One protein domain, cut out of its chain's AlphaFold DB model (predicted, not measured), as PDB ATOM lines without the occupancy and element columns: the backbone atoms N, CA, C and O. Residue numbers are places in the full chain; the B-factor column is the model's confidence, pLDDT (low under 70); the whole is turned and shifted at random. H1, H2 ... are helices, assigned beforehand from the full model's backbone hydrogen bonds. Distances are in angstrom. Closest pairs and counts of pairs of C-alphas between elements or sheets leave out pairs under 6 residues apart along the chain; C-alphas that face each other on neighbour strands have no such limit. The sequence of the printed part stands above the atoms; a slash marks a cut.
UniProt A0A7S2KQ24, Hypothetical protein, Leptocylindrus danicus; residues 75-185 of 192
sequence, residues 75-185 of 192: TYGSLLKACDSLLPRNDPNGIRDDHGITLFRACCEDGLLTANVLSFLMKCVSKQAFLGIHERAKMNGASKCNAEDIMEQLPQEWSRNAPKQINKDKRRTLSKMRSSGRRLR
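What this domain is: This is residues 75 to 185 of the 192 residues of the protein "Hypothetical protein" of Leptocylindrus danicus (UniProt A0A7S2KQ24). Three helices, H1, H2 and H3, make a small up-and-down bundle, each running against the one before it, with H4 to one side of it and two short helices packed on it, H5 on H3 and H6 on H2. The last helix, H7, lies out on an arm away from this body; residues 167 to 173 and 175 to 181 stick out, and the arm makes much of the length. The printed part has 111 residues with seven named helices, H1 to H7 in chain order, and no named strand, and its class is all helix. The whole is loose, with a radius of gyration of the C-alphas of 16.4 A, and elongated, spanning 56 by 31 by 26 A.

Where its parts are: Find C-alpha 75 at (28.303, 0.862, -19.681); from there H1 runs over residues 75 to 86, 15.8 A long. Next comes H2, residues 95 to 109, the longest helix at 21.1 A, beginning at (43.291, 13.092, -22.651). H3 takes residues 115 to 124 over 14.0 A, and H4 residues 127 to 136 over 14.3 A. Then look for two short helices, H5 at residues 147 to 151 and H6 at residues 156 to 159. H7, residues 168 to 179, is 16.4 A long and ends at C-alpha 179, (18.519, -19.291, -30.880).

How they stand to each other: Begin with the bundle. H1 and H2 form a helical hairpin: they touch, the closest C-alphas being those of Leu 80 and Gly 100, 6.1 A apart, at a shallow tilt of 6 degrees, opposite ways. H2 and H3 form another, closest at the C-alphas of Gly 100 and Leu 121, 6.2 A apart, at a shallow tilt of 18 degrees. H1 and H3 touch and run the same way at 22 degrees, a shallow tilt, with the C-alphas of Asp 84 and Cys 124 closest at 4.7 A. H2 is the hub, touching four helices. With residues 97 to 101 alone it only just touches H4, with 3 pairs of C-alphas within 8 A, closest at Asp 97 and Ala 129, 6.4 A. With residues 107 to 109 alone it touches H6, where the C-alphas of Cys 108 and Trp 158 are closest at 4.4 A. H3 touches H5, closest at the C-alphas of Ala 115 and Ala 147, 5.0 A. H7 touches no helix. In H1, H2, H3, H4, H5 and H7 every O i to N i+4 pair is within hydrogen-bond range; H6 is too short for one.

The domain as a whole: The two C-alphas farthest apart are those of Pro 92 and Arg 185, at 58.1 A. The printed part has no cut, and no link between helices is long. Read the B-factor column: the mean pLDDT of the printed part is 80.4, and it falls under 70 at residues 136 to 145 and 164 to 185.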
ATOM      1  N   THR A  75      28.167  -0.577 -19.426       95.62
ATOM      2  CA  THR A  75      28.303   0.862 -19.681       95.62
ATOM      3  C   THR A  75      29.765   1.295 -19.563       95.62
ATOM      4  O   THR A  75      30.323   1.819 -20.527       95.62
ATOM      5  N   TYR A  76      30.434   0.970 -18.451       97.06
ATOM      6  CA  TYR A  76      31.856   1.285 -18.255       97.06
ATOM      7  C   TYR A  76      32.760   0.630 -19.304       97.06
ATOM      8  O   TYR A  76      33.614   1.289 -19.900       97.06
ATOM      9  N   GLY A  77      32.538  -0.653 -19.604       96.50
ATOM     10  CA  GLY A  77      33.284  -1.340 -20.659       96.50
ATOM     11  C   GLY A  77      33.064  -0.731 -22.051       96.50
ATOM     12  O   GLY A  77      33.972  -0.738 -22.880       96.50
ATOM     13  N   SER A  78      31.873  -0.192 -22.313       96.62
ATOM     14  CA  SER A  78      31.540   0.485 -23.568       96.62
ATOM     15  C   SER A  78      32.231   1.844 -23.673       96.62
ATOM     16  O   SER A  78      32.804   2.148 -24.714       96.62
ATOM     17  N   LEU A  79      32.271   2.624 -22.592       97.75
ATOM     18  CA  LEU A  79      32.964   3.916 -22.562       97.75
ATOM     19  C   LEU A  79      34.482   3.767 -22.710       97.75
ATOM     20  O   LEU A  79      35.090   4.507 -23.477       97.75
ATOM     21  N   LEU A  80      35.097   2.765 -22.076       97.44
ATOM     22  CA  LEU A  80      36.530   2.487 -22.258       97.44
ATOM     23  C   LEU A  80      36.860   2.069 -23.700       97.44
ATOM     24  O   LEU A  80      37.880   2.476 -24.251       97.44
ATOM     25  N   LYS A  81      35.976   1.307 -24.357       96.25
ATOM     26  CA  LYS A  81      36.098   1.034 -25.799       96.25
ATOM     27  C   LYS A  81      35.910   2.288 -26.643       96.25
ATOM     28  O   LYS A  81      36.582   2.429 -27.661       96.25
ATOM     29  N   ALA A  82      34.986   3.167 -26.264       96.44
ATOM     30  CA  ALA A  82      34.798   4.443 -26.941       96.44
ATOM     31  C   ALA A  82      36.086   5.277 -26.852       96.44
ATOM     32  O   ALA A  82      36.553   5.746 -27.879       96.44
ATOM     33  N   CYS A  83      36.735   5.332 -25.685       95.69
ATOM     34  CA  CYS A  83      38.046   5.969 -25.528       95.69
ATOM     35  C   CYS A  83      39.114   5.331 -26.439       95.69
ATOM     36  O   CYS A  83      39.802   6.040 -27.162       95.69
ATOM     37  N   ASP A  84      39.228   3.994 -26.471       93.50
ATOM     38  CA  ASP A  84      40.230   3.316 -27.316       93.50
ATOM     39  C   ASP A  84      40.013   3.532 -28.825       93.50
ATOM     40  O   ASP A  84      40.985   3.566 -29.584       93.50
ATOM     41  N   SER A  85      38.752   3.653 -29.252       92.31
ATOM     42  CA  SER A  85      38.360   3.670 -30.667       92.31
ATOM     43  C   SER A  85      38.086   5.055 -31.253       92.31
ATOM     44  O   SER A  85      38.206   5.208 -32.466       92.31
ATOM     45  N   LEU A  86      37.698   6.034 -30.431       94.88
ATOM     46  CA  LEU A  86      37.282   7.368 -30.876       94.88
ATOM     47  C   LEU A  86      38.290   8.464 -30.525       94.88
ATOM     48  O   LEU A  86      38.291   9.495 -31.193       94.88
ATOM     49  N   LEU A  87      39.142   8.257 -29.514       93.56
ATOM     50  CA  LEU A  87      40.194   9.213 -29.179       93.56
ATOM     51  C   LEU A  87      41.483   8.912 -29.959       93.56
ATOM     52  O   LEU A  87      41.819   7.737 -30.162       93.56
ATOM     53  N   PRO A  88      42.237   9.950 -30.371       89.19
ATOM     54  CA  PRO A  88      43.521   9.775 -31.038       89.19
ATOM     55  C   PRO A  88      44.482   8.903 -30.219       89.19
ATOM     56  O   PRO A  88      44.570   9.018 -29.000       89.19
ATOM     57  N   ARG A  89      45.235   8.024 -30.896       84.38
ATOM     58  CA  ARG A  89      46.309   7.240 -30.249       84.38
ATOM     59  C   ARG A  89      47.536   8.087 -29.936       84.38
ATOM     60  O   ARG A  89      48.230   7.811 -28.966       84.38
ATOM     61  N   ASN A  90      47.819   9.067 -30.792       84.75
ATOM     62  CA  ASN A  90      48.844  10.064 -30.537       84.75
ATOM     63  C   ASN A  90      48.204  11.195 -29.735       84.75
ATOM     64  O   ASN A  90      47.548  12.066 -30.303       84.75
ATOM     65  N   ASP A  91      48.348  11.114 -28.422       83.62
ATOM     66  CA  ASP A  91      47.711  12.014 -27.476       83.62
ATOM     67  C   ASP A  91      48.773  12.628 -26.556       83.62
ATOM     68  O   ASP A  91      49.014  12.126 -25.456       83.62
ATOM     69  N   PRO A  92      49.457  13.693 -27.010       84.62
ATOM     70  CA  PRO A  92      50.515  14.333 -26.231       84.62
ATOM     71  C   PRO A  92      49.996  14.970 -24.936       84.62
ATOM     72  O   PRO A  92      50.783  15.227 -24.030       84.62
ATOM     73  N   ASN A  93      48.685  15.212 -24.847       88.69
ATOM     74  CA  ASN A  93      48.042  15.833 -23.696       88.69
ATOM     75  C   ASN A  93      47.513  14.802 -22.687       88.69
ATOM     76  O   ASN A  93      47.065  15.198 -21.618       88.69
ATOM     77  N   GLY A  94      47.545  13.504 -23.010       90.62
ATOM     78  CA  GLY A  94      47.084  12.436 -22.118       90.62
ATOM     79  C   GLY A  94      45.569  12.393 -21.881       90.62
ATOM     80  O   GLY A  94      45.122  11.717 -20.960       90.62
ATOM     81  N   ILE A  95      44.764  13.054 -22.715       92.06
ATOM     82  CA  ILE A  95      43.291  13.092 -22.651       92.06
ATOM     83  C   ILE A  95      42.669  11.683 -22.572       92.06
ATOM     84  O   ILE A  95      41.753  11.424 -21.788       92.06
ATOM     85  N   ARG A  96      43.154  10.743 -23.381       93.19
ATOM     86  CA  ARG A  96      42.716   9.346 -23.431       93.19
ATOM     87  C   ARG A  96      43.056   8.600 -22.144       93.19
ATOM     88  O   ARG A  96      42.233   7.811 -21.673       93.19
ATOM     89  N   ASP A  97      44.230   8.859 -21.577       94.00
ATOM     90  CA  ASP A  97      44.637   8.295 -20.290       94.00
ATOM     91  C   ASP A  97      43.765   8.864 -19.162       94.00
ATOM     92  O   ASP A  97      43.222   8.094 -18.367       94.00
ATOM     93  N   ASP A  98      43.524  10.175 -19.157       94.56
ATOM     94  CA  ASP A  98      42.687  10.865 -18.174       94.56
ATOM     95  C   ASP A  98      41.240  10.362 -18.181       94.56
ATOM     96  O   ASP A  98      40.684  10.039 -17.122       94.56
ATOM     97  N   HIS A  99      40.628  10.217 -19.361       95.94
ATOM     98  CA  HIS A  99      39.296   9.626 -19.479       95.94
ATOM     99  C   HIS A  99      39.281   8.166 -19.017       95.94
ATOM    100  O   HIS A  99      38.389   7.776 -18.259       95.94
ATOM    101  N   GLY A 100      40.272   7.364 -19.420       95.44
ATOM    102  CA  GLY A 100      40.387   5.967 -19.002       95.44
ATOM    103  C   GLY A 100      40.501   5.814 -17.481       95.44
ATOM    104  O   GLY A 100      39.763   5.030 -16.881       95.44
ATOM    105  N   ILE A 101      41.367   6.608 -16.844       94.69
ATOM    106  CA  ILE A 101      41.562   6.636 -15.386       94.69
ATOM    107  C   ILE A 101      40.289   7.105 -14.676       94.69
ATOM    108  O   ILE A 101      39.881   6.502 -13.681       94.69
ATOM    109  N   THR A 102      39.647   8.162 -15.177       95.81
ATOM    110  CA  THR A 102      38.425   8.720 -14.581       95.81
ATOM    111  C   THR A 102      37.286   7.704 -14.605       95.81
ATOM    112  O   THR A 102      36.645   7.462 -13.581       95.81
ATOM    113  N   LEU A 103      37.075   7.041 -15.746       96.75
ATOM    114  CA  LEU A 103      36.070   5.986 -15.890       96.75
ATOM    115  C   LEU A 103      36.383   4.773 -15.013       96.75
ATOM    116  O   LEU A 103      35.470   4.190 -14.431       96.75
ATOM    117  N   PHE A 104      37.659   4.396 -14.891       95.25
ATOM    118  CA  PHE A 104      38.069   3.312 -14.003       95.25
ATOM    119  C   PHE A 104      37.740   3.611 -12.540       95.25
ATOM    120  O   PHE A 104      37.157   2.762 -11.868       95.25
ATOM    121  N   ARG A 105      38.066   4.815 -12.054       94.69
ATOM    122  CA  ARG A 105      37.764   5.225 -10.674       94.69
ATOM    123  C   ARG A 105      36.265   5.200 -10.397       94.69
ATOM    124  O   ARG A 105      35.855   4.549  -9.444       94.69
ATOM    125  N   ALA A 106      35.463   5.800 -11.276       95.81
ATOM    126  CA  ALA A 106      34.006   5.770 -11.159       95.81
ATOM    127  C   ALA A 106      33.456   4.328 -11.148       95.81
ATOM    128  O   ALA A 106      32.608   3.984 -10.330       95.81
ATOM    129  N   CYS A 107      34.005   3.442 -11.986       96.12
ATOM    130  CA  CYS A 107      33.626   2.028 -12.000       96.12
ATOM    131  C   CYS A 107      33.959   1.306 -10.681       96.12
ATOM    132  O   CYS A 107      33.169   0.482 -10.214       96.12
ATOM    133  N   CYS A 108      35.110   1.616 -10.075       94.38
ATOM    134  CA  CYS A 108      35.516   1.068  -8.779       94.38
ATOM    135  C   CYS A 108      34.632   1.585  -7.638       94.38
ATOM    136  O   CYS A 108      34.227   0.800  -6.783       94.38
ATOM    137  N   GLU A 109      34.294   2.877  -7.640       94.75
ATOM    138  CA  GLU A 109      33.386   3.501  -6.665       94.75
ATOM    139  C   GLU A 109      31.993   2.857  -6.708       94.75
ATOM    140  O   GLU A 109      31.452   2.444  -5.672       94.75
ATOM    141  N   ASP A 110      31.466   2.657  -7.917       95.19
ATOM    142  CA  ASP A 110      30.206   1.952  -8.144       95.19
ATOM    143  C   ASP A 110      30.297   0.452  -7.823       95.19
ATOM    144  O   ASP A 110      29.276  -0.235  -7.760       95.19
ATOM    145  N   GLY A 111      31.498  -0.091  -7.603       95.50
ATOM    146  CA  GLY A 111      31.700  -1.507  -7.319       95.50
ATOM    147  C   GLY A 111      31.420  -2.419  -8.514       95.50
ATOM    148  O   GLY A 111      31.030  -3.570  -8.325       95.50
ATOM    149  N   LEU A 112      31.545  -1.904  -9.739       96.12
ATOM    150  CA  LEU A 112      31.166  -2.581 -10.984       96.12
ATOM    151  C   LEU A 112      32.368  -3.117 -11.775       96.12
ATOM    152  O   LEU A 112      32.210  -3.546 -12.926       96.12
ATOM    153  N   LEU A 113      33.564  -3.114 -11.185       94.06
ATOM    154  CA  LEU A 113      34.776  -3.559 -11.854       94.06
ATOM    155  C   LEU A 113      34.712  -5.062 -12.154       94.06
ATOM    156  O   LEU A 113      34.414  -5.896 -11.302       94.06
ATOM    157  N   THR A 114      35.021  -5.413 -13.401       93.06
ATOM    158  CA  THR A 114      35.127  -6.801 -13.869       93.06
ATOM    159  C   THR A 114      36.404  -6.977 -14.679       93.06
ATOM    160  O   THR A 114      36.891  -6.012 -15.268       93.06
ATOM    161  N   ALA A 115      36.873  -8.220 -14.834       91.00
ATOM    162  CA  ALA A 115      38.013  -8.538 -15.702       91.00
ATOM    163  C   ALA A 115      37.843  -7.996 -17.138       91.00
ATOM    164  O   ALA A 115      38.800  -7.539 -17.756       91.00
ATOM    165  N   ASN A 116      36.612  -7.962 -17.665       91.31
ATOM    166  CA  ASN A 116      36.344  -7.374 -18.980       91.31
ATOM    167  C   ASN A 116      36.580  -5.858 -18.996       91.31
ATOM    168  O   ASN A 116      37.218  -5.355 -19.916       91.31
ATOM    169  N   VAL A 117      36.063  -5.134 -17.997       94.12
ATOM    170  CA  VAL A 117      36.274  -3.682 -17.864       94.12
ATOM    171  C   VAL A 117      37.767  -3.393 -17.719       94.12
ATOM    172  O   VAL A 117      38.292  -2.547 -18.438       94.12
ATOM    173  N   LEU A 118      38.466  -4.164 -16.884       92.75
ATOM    174  CA  LEU A 118      39.906  -4.045 -16.691       92.75
ATOM    175  C   LEU A 118      40.695  -4.324 -17.982       92.75
ATOM    176  O   LEU A 118      41.594  -3.567 -18.331       92.75
ATOM    177  N   SER A 119      40.310  -5.341 -18.759       92.19
ATOM    178  CA  SER A 119      40.911  -5.615 -20.070       92.19
ATOM    179  C   SER A 119      40.738  -4.449 -21.051       92.19
ATOM    180  O   SER A 119      41.653  -4.151 -21.821       92.19
ATOM    181  N   PHE A 120      39.585  -3.770 -21.038       94.44
ATOM    182  CA  PHE A 120      39.387  -2.574 -21.863       94.44
ATOM    183  C   PHE A 120      40.204  -1.391 -21.355       94.44
ATOM    184  O   PHE A 120      40.766  -0.676 -22.178       94.44
ATOM    185  N   LEU A 121      40.347  -1.229 -20.037       94.25
ATOM    186  CA  LEU A 121      41.218  -0.207 -19.462       94.25
ATOM    187  C   LEU A 121      42.665  -0.397 -19.916       94.25
ATOM    188  O   LEU A 121      43.251   0.539 -20.443       94.25
ATOM    189  N   MET A 122      43.210  -1.610 -19.791       91.25
ATOM    190  CA  MET A 122      44.589  -1.936 -20.190       91.25
ATOM    191  C   MET A 122      44.872  -1.673 -21.676       91.25
ATOM    192  O   MET A 122      46.020  -1.470 -22.057       91.25
ATOM    193  N   LYS A 123      43.841  -1.712 -22.529       90.50
ATOM    194  CA  LYS A 123      43.946  -1.356 -23.955       90.50
ATOM    195  C   LYS A 123      43.779   0.138 -24.189       90.50
ATOM    196  O   LYS A 123      44.361   0.679 -25.125       90.50
ATOM    197  N   CYS A 124      42.947   0.779 -23.378       92.12
ATOM    198  CA  CYS A 124      42.669   2.199 -23.449       92.12
ATOM    199  C   CYS A 124      43.888   3.009 -23.015       92.12
ATOM    200  O   CYS A 124      44.350   3.828 -23.795       92.12
ATOM    201  N   VAL A 125      44.422   2.780 -21.819       92.19
ATOM    202  CA  VAL A 125      45.450   3.660 -21.252       92.19
ATOM    203  C   VAL A 125      46.868   3.213 -21.600       92.19
ATOM    204  O   VAL A 125      47.121   2.032 -21.860       92.19
ATOM    205  N   SER A 126      47.814   4.147 -21.579       91.06
ATOM    206  CA  SER A 126      49.232   3.845 -21.724       91.06
ATOM    207  C   SER A 126      49.735   2.931 -20.599       91.06
ATOM    208  O   SER A 126      49.205   2.898 -19.484       91.06
ATOM    209  N   LYS A 127      50.820   2.192 -20.865       88.12
ATOM    210  CA  LYS A 127      51.457   1.344 -19.845       88.12
ATOM    211  C   LYS A 127      51.880   2.162 -18.620       88.12
ATOM    212  O   LYS A 127      51.742   1.674 -17.505       88.12
ATOM    213  N   GLN A 128      52.382   3.383 -18.815       87.56
ATOM    214  CA  GLN A 128      52.764   4.268 -17.711       87.56
ATOM    215  C   GLN A 128      51.551   4.676 -16.872       87.56
ATOM    216  O   GLN A 128      51.596   4.527 -15.652       87.56
ATOM    217  N   ALA A 129      50.454   5.099 -17.504       89.75
ATOM    218  CA  ALA A 129      49.219   5.424 -16.798       89.75
ATOM    219  C   ALA A 129      48.679   4.222 -16.008       89.75
ATOM    220  O   ALA A 129      48.351   4.351 -14.828       89.75
ATOM    221  N   PHE A 130      48.659   3.030 -16.614       88.25
ATOM    222  CA  PHE A 130      48.226   1.808 -15.932       88.25
ATOM    223  C   PHE A 130      49.114   1.457 -14.727       88.25
ATOM    224  O   PHE A 130      48.604   1.121 -13.659       88.25
ATOM    225  N   LEU A 131      50.439   1.565 -14.872       84.38
ATOM    226  CA  LEU A 131      51.376   1.332 -13.772       84.38
ATOM    227  C   LEU A 131      51.185   2.344 -12.635       84.38
ATOM    228  O   LEU A 131      51.219   1.944 -11.474       84.38
ATOM    229  N   GLY A 132      50.904   3.611 -12.946       85.44
ATOM    230  CA  GLY A 132      50.593   4.627 -11.936       85.44
ATOM    231  C   GLY A 132      49.314   4.320 -11.146       85.44
ATOM    232  O   GLY A 132      49.265   4.535  -9.933       85.44
ATOM    233  N   ILE A 133      48.287   3.752 -11.795       83.62
ATOM    234  CA  ILE A 133      47.094   3.235 -11.096       83.62
ATOM    235  C   ILE A 133      47.493   2.095 -10.152       83.62
ATOM    236  O   ILE A 133      47.067   2.071  -9.000       83.62
ATOM    237  N   HIS A 134      48.311   1.161 -10.639       73.50
ATOM    238  CA  HIS A 134      48.728  -0.029  -9.905       73.50
ATOM    239  C   HIS A 134      49.573   0.281  -8.669       73.50
ATOM    240  O   HIS A 134      49.292  -0.247  -7.594       73.50
ATOM    241  N   GLU A 135      50.562   1.163  -8.802       72.06
ATOM    242  CA  GLU A 135      51.388   1.628  -7.686       72.06
ATOM    243  C   GLU A 135      50.526   2.290  -6.607       72.06
ATOM    244  O   GLU A 135      50.615   1.947  -5.427       72.06
ATOM    245  N   ARG A 136      49.596   3.164  -7.014       69.94
ATOM    246  CA  ARG A 136      48.670   3.820  -6.085       69.94
ATOM    247  C   ARG A 136      47.702   2.842  -5.419       69.94
ATOM    248  O   ARG A 136      47.336   3.042  -4.263       69.94
ATOM    249  N   ALA A 137      47.296   1.796  -6.131       67.25
ATOM    250  CA  ALA A 137      46.440   0.735  -5.617       67.25
ATOM    251  C   ALA A 137      47.195  -0.298  -4.759       67.25
ATOM    252  O   ALA A 137      46.553  -1.190  -4.211       67.25
ATOM    253  N   LYS A 138      48.531  -0.198  -4.635       65.88
ATOM    254  CA  LYS A 138      49.397  -1.185  -3.960       65.88
ATOM    255  C   LYS A 138      49.164  -2.626  -4.435       65.88
ATOM    256  O   LYS A 138      49.299  -3.573  -3.664       65.88
ATOM    257  N   MET A 139      48.798  -2.792  -5.702       63.69
ATOM    258  CA  MET A 139      48.752  -4.111  -6.322       63.69
ATOM    259  C   MET A 139      50.196  -4.643  -6.416       63.69
ATOM    260  O   MET A 139      51.122  -3.870  -6.662       63.69
ATOM    261  N   ASN A 140      50.428  -5.932  -6.172       55.91
ATOM    262  CA  ASN A 140      51.776  -6.514  -6.155       55.91
ATOM    263  C   ASN A 140      51.951  -7.463  -7.346       55.91
ATOM    264  O   ASN A 140      51.363  -8.534  -7.377       55.91
ATOM    265  N   GLY A 141      52.831  -7.127  -8.296       55.88
ATOM    266  CA  GLY A 141      53.273  -8.080  -9.325       55.88
ATOM    267  C   GLY A 141      52.460  -8.133 -10.628       55.88
ATOM    268  O   GLY A 141      52.725  -9.015 -11.443       55.88
ATOM    269  N   ALA A 142      51.567  -7.178 -10.922       55.06
ATOM    270  CA  ALA A 142      50.733  -7.200 -12.139       55.06
ATOM    271  C   ALA A 142      51.478  -6.980 -13.474       55.06
ATOM    272  O   ALA A 142      50.853  -6.899 -14.533       55.06
ATOM    273  N   SER A 143      52.810  -6.871 -13.473       51.28
ATOM    274  CA  SER A 143      53.581  -6.437 -14.646       51.28
ATOM    275  C   SER A 143      53.561  -7.424 -15.834       51.28
ATOM    276  O   SER A 143      54.081  -7.073 -16.898       51.28
ATOM    277  N   LYS A 144      52.980  -8.627 -15.685       55.09
ATOM    278  CA  LYS A 144      52.751  -9.623 -16.761       55.09
ATOM    279  C   LYS A 144      51.408 -10.375 -16.661       55.09
ATOM    280  O   LYS A 144      51.215 -11.373 -17.347       55.09
ATOM    281  N   CYS A 145      50.500  -9.918 -15.810       65.00
ATOM    282  CA  CYS A 145      49.272 -10.633 -15.469       65.00
ATOM    283  C   CYS A 145      48.145 -10.321 -16.466       65.00
ATOM    284  O   CYS A 145      48.056  -9.203 -16.981       65.00
ATOM    285  N   ASN A 146      47.292 -11.305 -16.764       79.25
ATOM    286  CA  ASN A 146      46.065 -11.044 -17.520       79.25
ATOM    287  C   ASN A 146      45.038 -10.318 -16.617       79.25
ATOM    288  O   ASN A 146      45.249 -10.166 -15.414       79.25
ATOM    289  N   ALA A 147      43.937  -9.820 -17.186       84.81
ATOM    290  CA  ALA A 147      42.965  -9.053 -16.405       84.81
ATOM    291  C   ALA A 147      42.312  -9.894 -15.293       84.81
ATOM    292  O   ALA A 147      41.963  -9.353 -14.250       84.81
ATOM    293  N   GLU A 148      42.142 -11.200 -15.500       84.56
ATOM    294  CA  GLU A 148      41.625 -12.122 -14.493       84.56
ATOM    295  C   GLU A 148      42.573 -12.258 -13.289       84.56
ATOM    296  O   GLU A 148      42.129 -12.073 -12.161       84.56
ATOM    297  N   ASP A 149      43.869 -12.463 -13.523       83.31
ATOM    298  CA  ASP A 149      44.886 -12.578 -12.466       83.31
ATOM    299  C   ASP A 149      44.983 -11.288 -11.626       83.31
ATOM    300  O   ASP A 149      45.207 -11.321 -10.417       83.31
ATOM    301  N   ILE A 150      44.820 -10.124 -12.269       84.12
ATOM    302  CA  ILE A 150      44.850  -8.826 -11.582       84.12
ATOM    303  C   ILE A 150      43.603  -8.655 -10.708       84.12
ATOM    304  O   ILE A 150      43.702  -8.129  -9.604       84.12
ATOM    305  N   MET A 151      42.434  -9.127 -11.159       84.75
ATOM    306  CA  MET A 151      41.192  -9.041 -10.379       84.75
ATOM    307  C   MET A 151      41.273  -9.772  -9.035       84.75
ATOM    308  O   MET A 151      40.611  -9.344  -8.096       84.75
ATOM    309  N   GLU A 152      42.073 -10.835  -8.923       83.00
ATOM    310  CA  GLU A 152      42.267 -11.570  -7.661       83.00
ATOM    311  C   GLU A 152      43.043 -10.768  -6.611       83.00
ATOM    312  O   GLU A 152      42.907 -11.006  -5.414       83.00
ATOM    313  N   GLN A 153      43.845  -9.799  -7.054       82.88
ATOM    314  CA  GLN A 153      44.681  -8.959  -6.194       82.88
ATOM    315  C   GLN A 153      44.000  -7.635  -5.833       82.88
ATOM    316  O   GLN A 153      44.547  -6.840  -5.067       82.88
ATOM    317  N   LEU A 154      42.835  -7.370  -6.425       85.12
ATOM    318  CA  LEU A 154      42.117  -6.118  -6.274       85.12
ATOM    319  C   LEU A 154      41.162  -6.137  -5.077       85.12
ATOM    320  O   LEU A 154      40.629  -7.192  -4.728       85.12
ATOM    321  N   PRO A 155      40.891  -4.967  -4.467       88.69
ATOM    322  CA  PRO A 155      39.947  -4.882  -3.365       88.69
ATOM    323  C   PRO A 155      38.556  -5.383  -3.772       88.69
ATOM    324  O   PRO A 155      38.014  -5.003  -4.818       88.69
ATOM    325  N   GLN A 156      37.958  -6.238  -2.938       86.81
ATOM    326  CA  GLN A 156      36.678  -6.878  -3.250       86.81
ATOM    327  C   GLN A 156      35.559  -5.840  -3.439       86.81
ATOM    328  O   GLN A 156      34.665  -6.032  -4.267       86.81
ATOM    329  N   GLU A 157      35.634  -4.709  -2.734       90.94
ATOM    330  CA  GLU A 157      34.692  -3.599  -2.844       90.94
ATOM    331  C   GLU A 157      34.588  -3.026  -4.262       90.94
ATOM    332  O   GLU A 157      33.506  -2.577  -4.642       90.94
ATOM    333  N   TRP A 158      35.643  -3.109  -5.080       93.06
ATOM    334  CA  TRP A 158      35.615  -2.613  -6.462       93.06
ATOM    335  C   TRP A 158      34.744  -3.477  -7.373       93.06
ATOM    336  O   TRP A 158      34.336  -3.021  -8.436       93.06
ATOM    337  N   SER A 159      34.407  -4.697  -6.947       92.25
ATOM    338  CA  SER A 159      33.563  -5.640  -7.690       92.25
ATOM    339  C   SER A 159      32.286  -6.050  -6.941       92.25
ATOM    340  O   SER A 159      31.567  -6.943  -7.393       92.25
ATOM    341  N   ARG A 160      31.954  -5.391  -5.819       93.31
ATOM    342  CA  ARG A 160      30.815  -5.753  -4.944       93.31
ATOM    343  C   ARG A 160      29.453  -5.794  -5.648       93.31
ATOM    344  O   ARG A 160      28.603  -6.596  -5.276       93.31
ATOM    345  N   ASN A 161      29.260  -4.953  -6.663       92.12
ATOM    346  CA  ASN A 161      28.032  -4.832  -7.455       92.12
ATOM    347  C   ASN A 161      28.173  -5.467  -8.846       92.12
ATOM    348  O   ASN A 161      27.230  -5.455  -9.641       92.12
ATOM    349  N   ALA A 162      29.346  -6.015  -9.172       87.38
ATOM    350  CA  ALA A 162      29.600  -6.594 -10.472       87.38
ATOM    351  C   ALA A 162      28.754  -7.864 -10.681       87.38
ATOM    352  O   ALA A 162      28.646  -8.714  -9.787       87.38
ATOM    353  N   PRO A 163      28.162  -8.058 -11.874       79.62
ATOM    354  CA  PRO A 163      27.412  -9.270 -12.157       79.62
ATOM    355  C   PRO A 163      28.351 -10.477 -12.089       79.62
ATOM    356  O   PRO A 163      29.370 -10.523 -12.786       79.62
ATOM    357  N   LYS A 164      27.991 -11.481 -11.277       68.94
ATOM    358  CA  LYS A 164      28.730 -12.749 -11.199       68.94
ATOM    359  C   LYS A 164      28.882 -13.307 -12.613       68.94
ATOM    360  O   LYS A 164      27.885 -13.485 -13.318       68.94
ATOM    361  N   GLN A 165      30.121 -13.550 -13.044       57.06
ATOM    362  CA  GLN A 165      30.407 -14.048 -14.387       57.06
ATOM    363  C   GLN A 165      29.619 -15.344 -14.620       57.06
ATOM    364  O   GLN A 165      29.890 -16.382 -14.019       57.06
ATOM    365  N   ILE A 166      28.623 -15.295 -15.506       50.97
ATOM    366  CA  ILE A 166      28.011 -16.514 -16.029       50.97
ATOM    367  C   ILE A 166      29.097 -17.177 -16.868       50.97
ATOM    368  O   ILE A 166      29.511 -16.608 -17.881       50.97
ATOM    369  N   ASN A 167      29.557 -18.351 -16.426       49.38
ATOM    370  CA  ASN A 167      30.582 -19.154 -17.092       49.38
ATOM    371  C   ASN A 167      30.396 -19.105 -18.628       49.38
ATOM    372  O   ASN A 167      29.271 -19.268 -19.117       49.38
ATOM    373  N   LYS A 168      31.475 -18.847 -19.386       52.94
ATOM    374  CA  LYS A 168      31.467 -18.708 -20.857       52.94
ATOM    375  C   LYS A 168      30.724 -19.872 -21.533       52.94
ATOM    376  O   LYS A 168      29.992 -19.637 -22.499       52.94
ATOM    377  N   ASP A 169      30.800 -21.074 -20.962       48.28
ATOM    378  CA  ASP A 169      30.062 -22.255 -21.427       48.28
ATOM    379  C   ASP A 169      28.556 -22.157 -21.191       48.28
ATOM    380  O   ASP A 169      27.762 -22.417 -22.098       48.28
ATOM    381  N   LYS A 170      28.131 -21.679 -20.017       46.62
ATOM    382  CA  LYS A 170      26.718 -21.373 -19.743       46.62
ATOM    383  C   LYS A 170      26.211 -20.260 -20.656       46.62
ATOM    384  O   LYS A 170      25.086 -20.346 -21.127       46.62
ATOM    385  N   ARG A 171      27.025 -19.250 -20.975       51.03
ATOM    386  CA  ARG A 171      26.636 -18.141 -21.866       51.03
ATOM    387  C   ARG A 171      26.477 -18.595 -23.322       51.03
ATOM    388  O   ARG A 171      25.489 -18.231 -23.957       51.03
ATOM    389  N   ARG A 172      27.379 -19.450 -23.827       53.94
ATOM    390  CA  ARG A 172      27.234 -20.133 -25.130       53.94
ATOM    391  C   ARG A 172      26.014 -21.047 -25.158       53.94
ATOM    392  O   ARG A 172      25.278 -21.036 -26.139       53.94
ATOM    393  N   THR A 173      25.772 -21.782 -24.078       54.12
ATOM    394  CA  THR A 173      24.611 -22.669 -23.939       54.12
ATOM    395  C   THR A 173      23.306 -21.875 -23.917       54.12
ATOM    396  O   THR A 173      22.401 -22.190 -24.675       54.12
ATOM    397  N   LEU A 174      23.229 -20.778 -23.157       51.62
ATOM    398  CA  LEU A 174      22.067 -19.882 -23.107       51.62
ATOM    399  C   LEU A 174      21.835 -19.151 -24.436       51.62
ATOM    400  O   LEU A 174      20.690 -18.974 -24.844       51.62
ATOM    401  N   SER A 175      22.905 -18.760 -25.134       57.00
ATOM    402  CA  SER A 175      22.817 -18.180 -26.479       57.00
ATOM    403  C   SER A 175      22.302 -19.203 -27.493       57.00
ATOM    404  O   SER A 175      21.397 -18.873 -28.253       57.00
ATOM    405  N   LYS A 176      22.815 -20.445 -27.461       59.62
ATOM    406  CA  LYS A 176      22.313 -21.566 -28.275       59.62
ATOM    407  C   LYS A 176      20.849 -21.878 -27.949       59.62
ATOM    408  O   LYS A 176      20.037 -21.999 -28.856       59.62
ATOM    409  N   MET A 177      20.479 -21.922 -26.670       54.22
ATOM    410  CA  MET A 177      19.101 -22.159 -26.217       54.22
ATOM    411  C   MET A 177      18.134 -21.066 -26.687       54.22
ATOM    412  O   MET A 177      17.035 -21.387 -27.137       54.22
ATOM    413  N   ARG A 178      18.549 -19.791 -26.641       54.84
ATOM    414  CA  ARG A 178      17.766 -18.654 -27.155       54.84
ATOM    415  C   ARG A 178      17.594 -18.704 -28.673       54.84
ATOM    416  O   ARG A 178      16.494 -18.445 -29.143       54.84
ATOM    417  N   SER A 179      18.628 -19.089 -29.426       59.00
ATOM    418  CA  SER A 179      18.519 -19.291 -30.880       59.00
ATOM    419  C   SER A 179      17.711 -20.535 -31.270       59.00
ATOM    420  O   SER A 179      17.208 -20.603 -32.382       59.00
ATOM    421  N   SER A 180      17.569 -21.516 -30.371       59.56
ATOM    422  CA  SER A 180      16.860 -22.779 -30.631       59.56
ATOM    423  C   SER A 180      15.425 -22.825 -30.085       59.56
ATOM    424  O   SER A 180      14.805 -23.885 -30.130       59.56
ATOM    425  N   GLY A 181      14.896 -21.728 -29.527       47.59
ATOM    426  CA  GLY A 181      13.504 -21.637 -29.056       47.59
ATOM    427  C   GLY A 181      13.117 -22.576 -27.900       47.59
ATOM    428  O   GLY A 181      11.941 -22.665 -27.551       47.59
ATOM    429  N   ARG A 182      14.066 -23.283 -27.270       53.50
ATOM    430  CA  ARG A 182      13.761 -24.237 -26.191       53.50
ATOM    431  C   ARG A 182      13.719 -23.523 -24.840       53.50
ATOM    432  O   ARG A 182      14.756 -23.204 -24.261       53.50
ATOM    433  N   ARG A 183      12.509 -23.292 -24.319       43.50
ATOM    434  CA  ARG A 183      12.285 -22.957 -22.902       43.50
ATOM    435  C   ARG A 183      12.598 -24.186 -22.042       43.50
ATOM    436  O   ARG A 183      12.141 -25.282 -22.355       43.50
ATOM    437  N   LEU A 184      13.332 -23.993 -20.945       45.31
ATOM    438  CA  LEU A 184      13.411 -24.978 -19.865       45.31
ATOM    439  C   LEU A 184      11.982 -25.272 -19.386       45.31
ATOM    440  O   LEU A 184      11.272 -24.353 -18.967       45.31
ATOM    441  N   ARG A 185      11.558 -26.540 -19.453       38.28
ATOM    442  CA  ARG A 185      10.437 -27.010 -18.635       38.28
ATOM    443  C   ARG A 185      10.839 -26.744 -17.187       38.28
ATOM    444  O   ARG A 185      11.887 -27.213 -16.755       38.28
TER     445      ARG A 185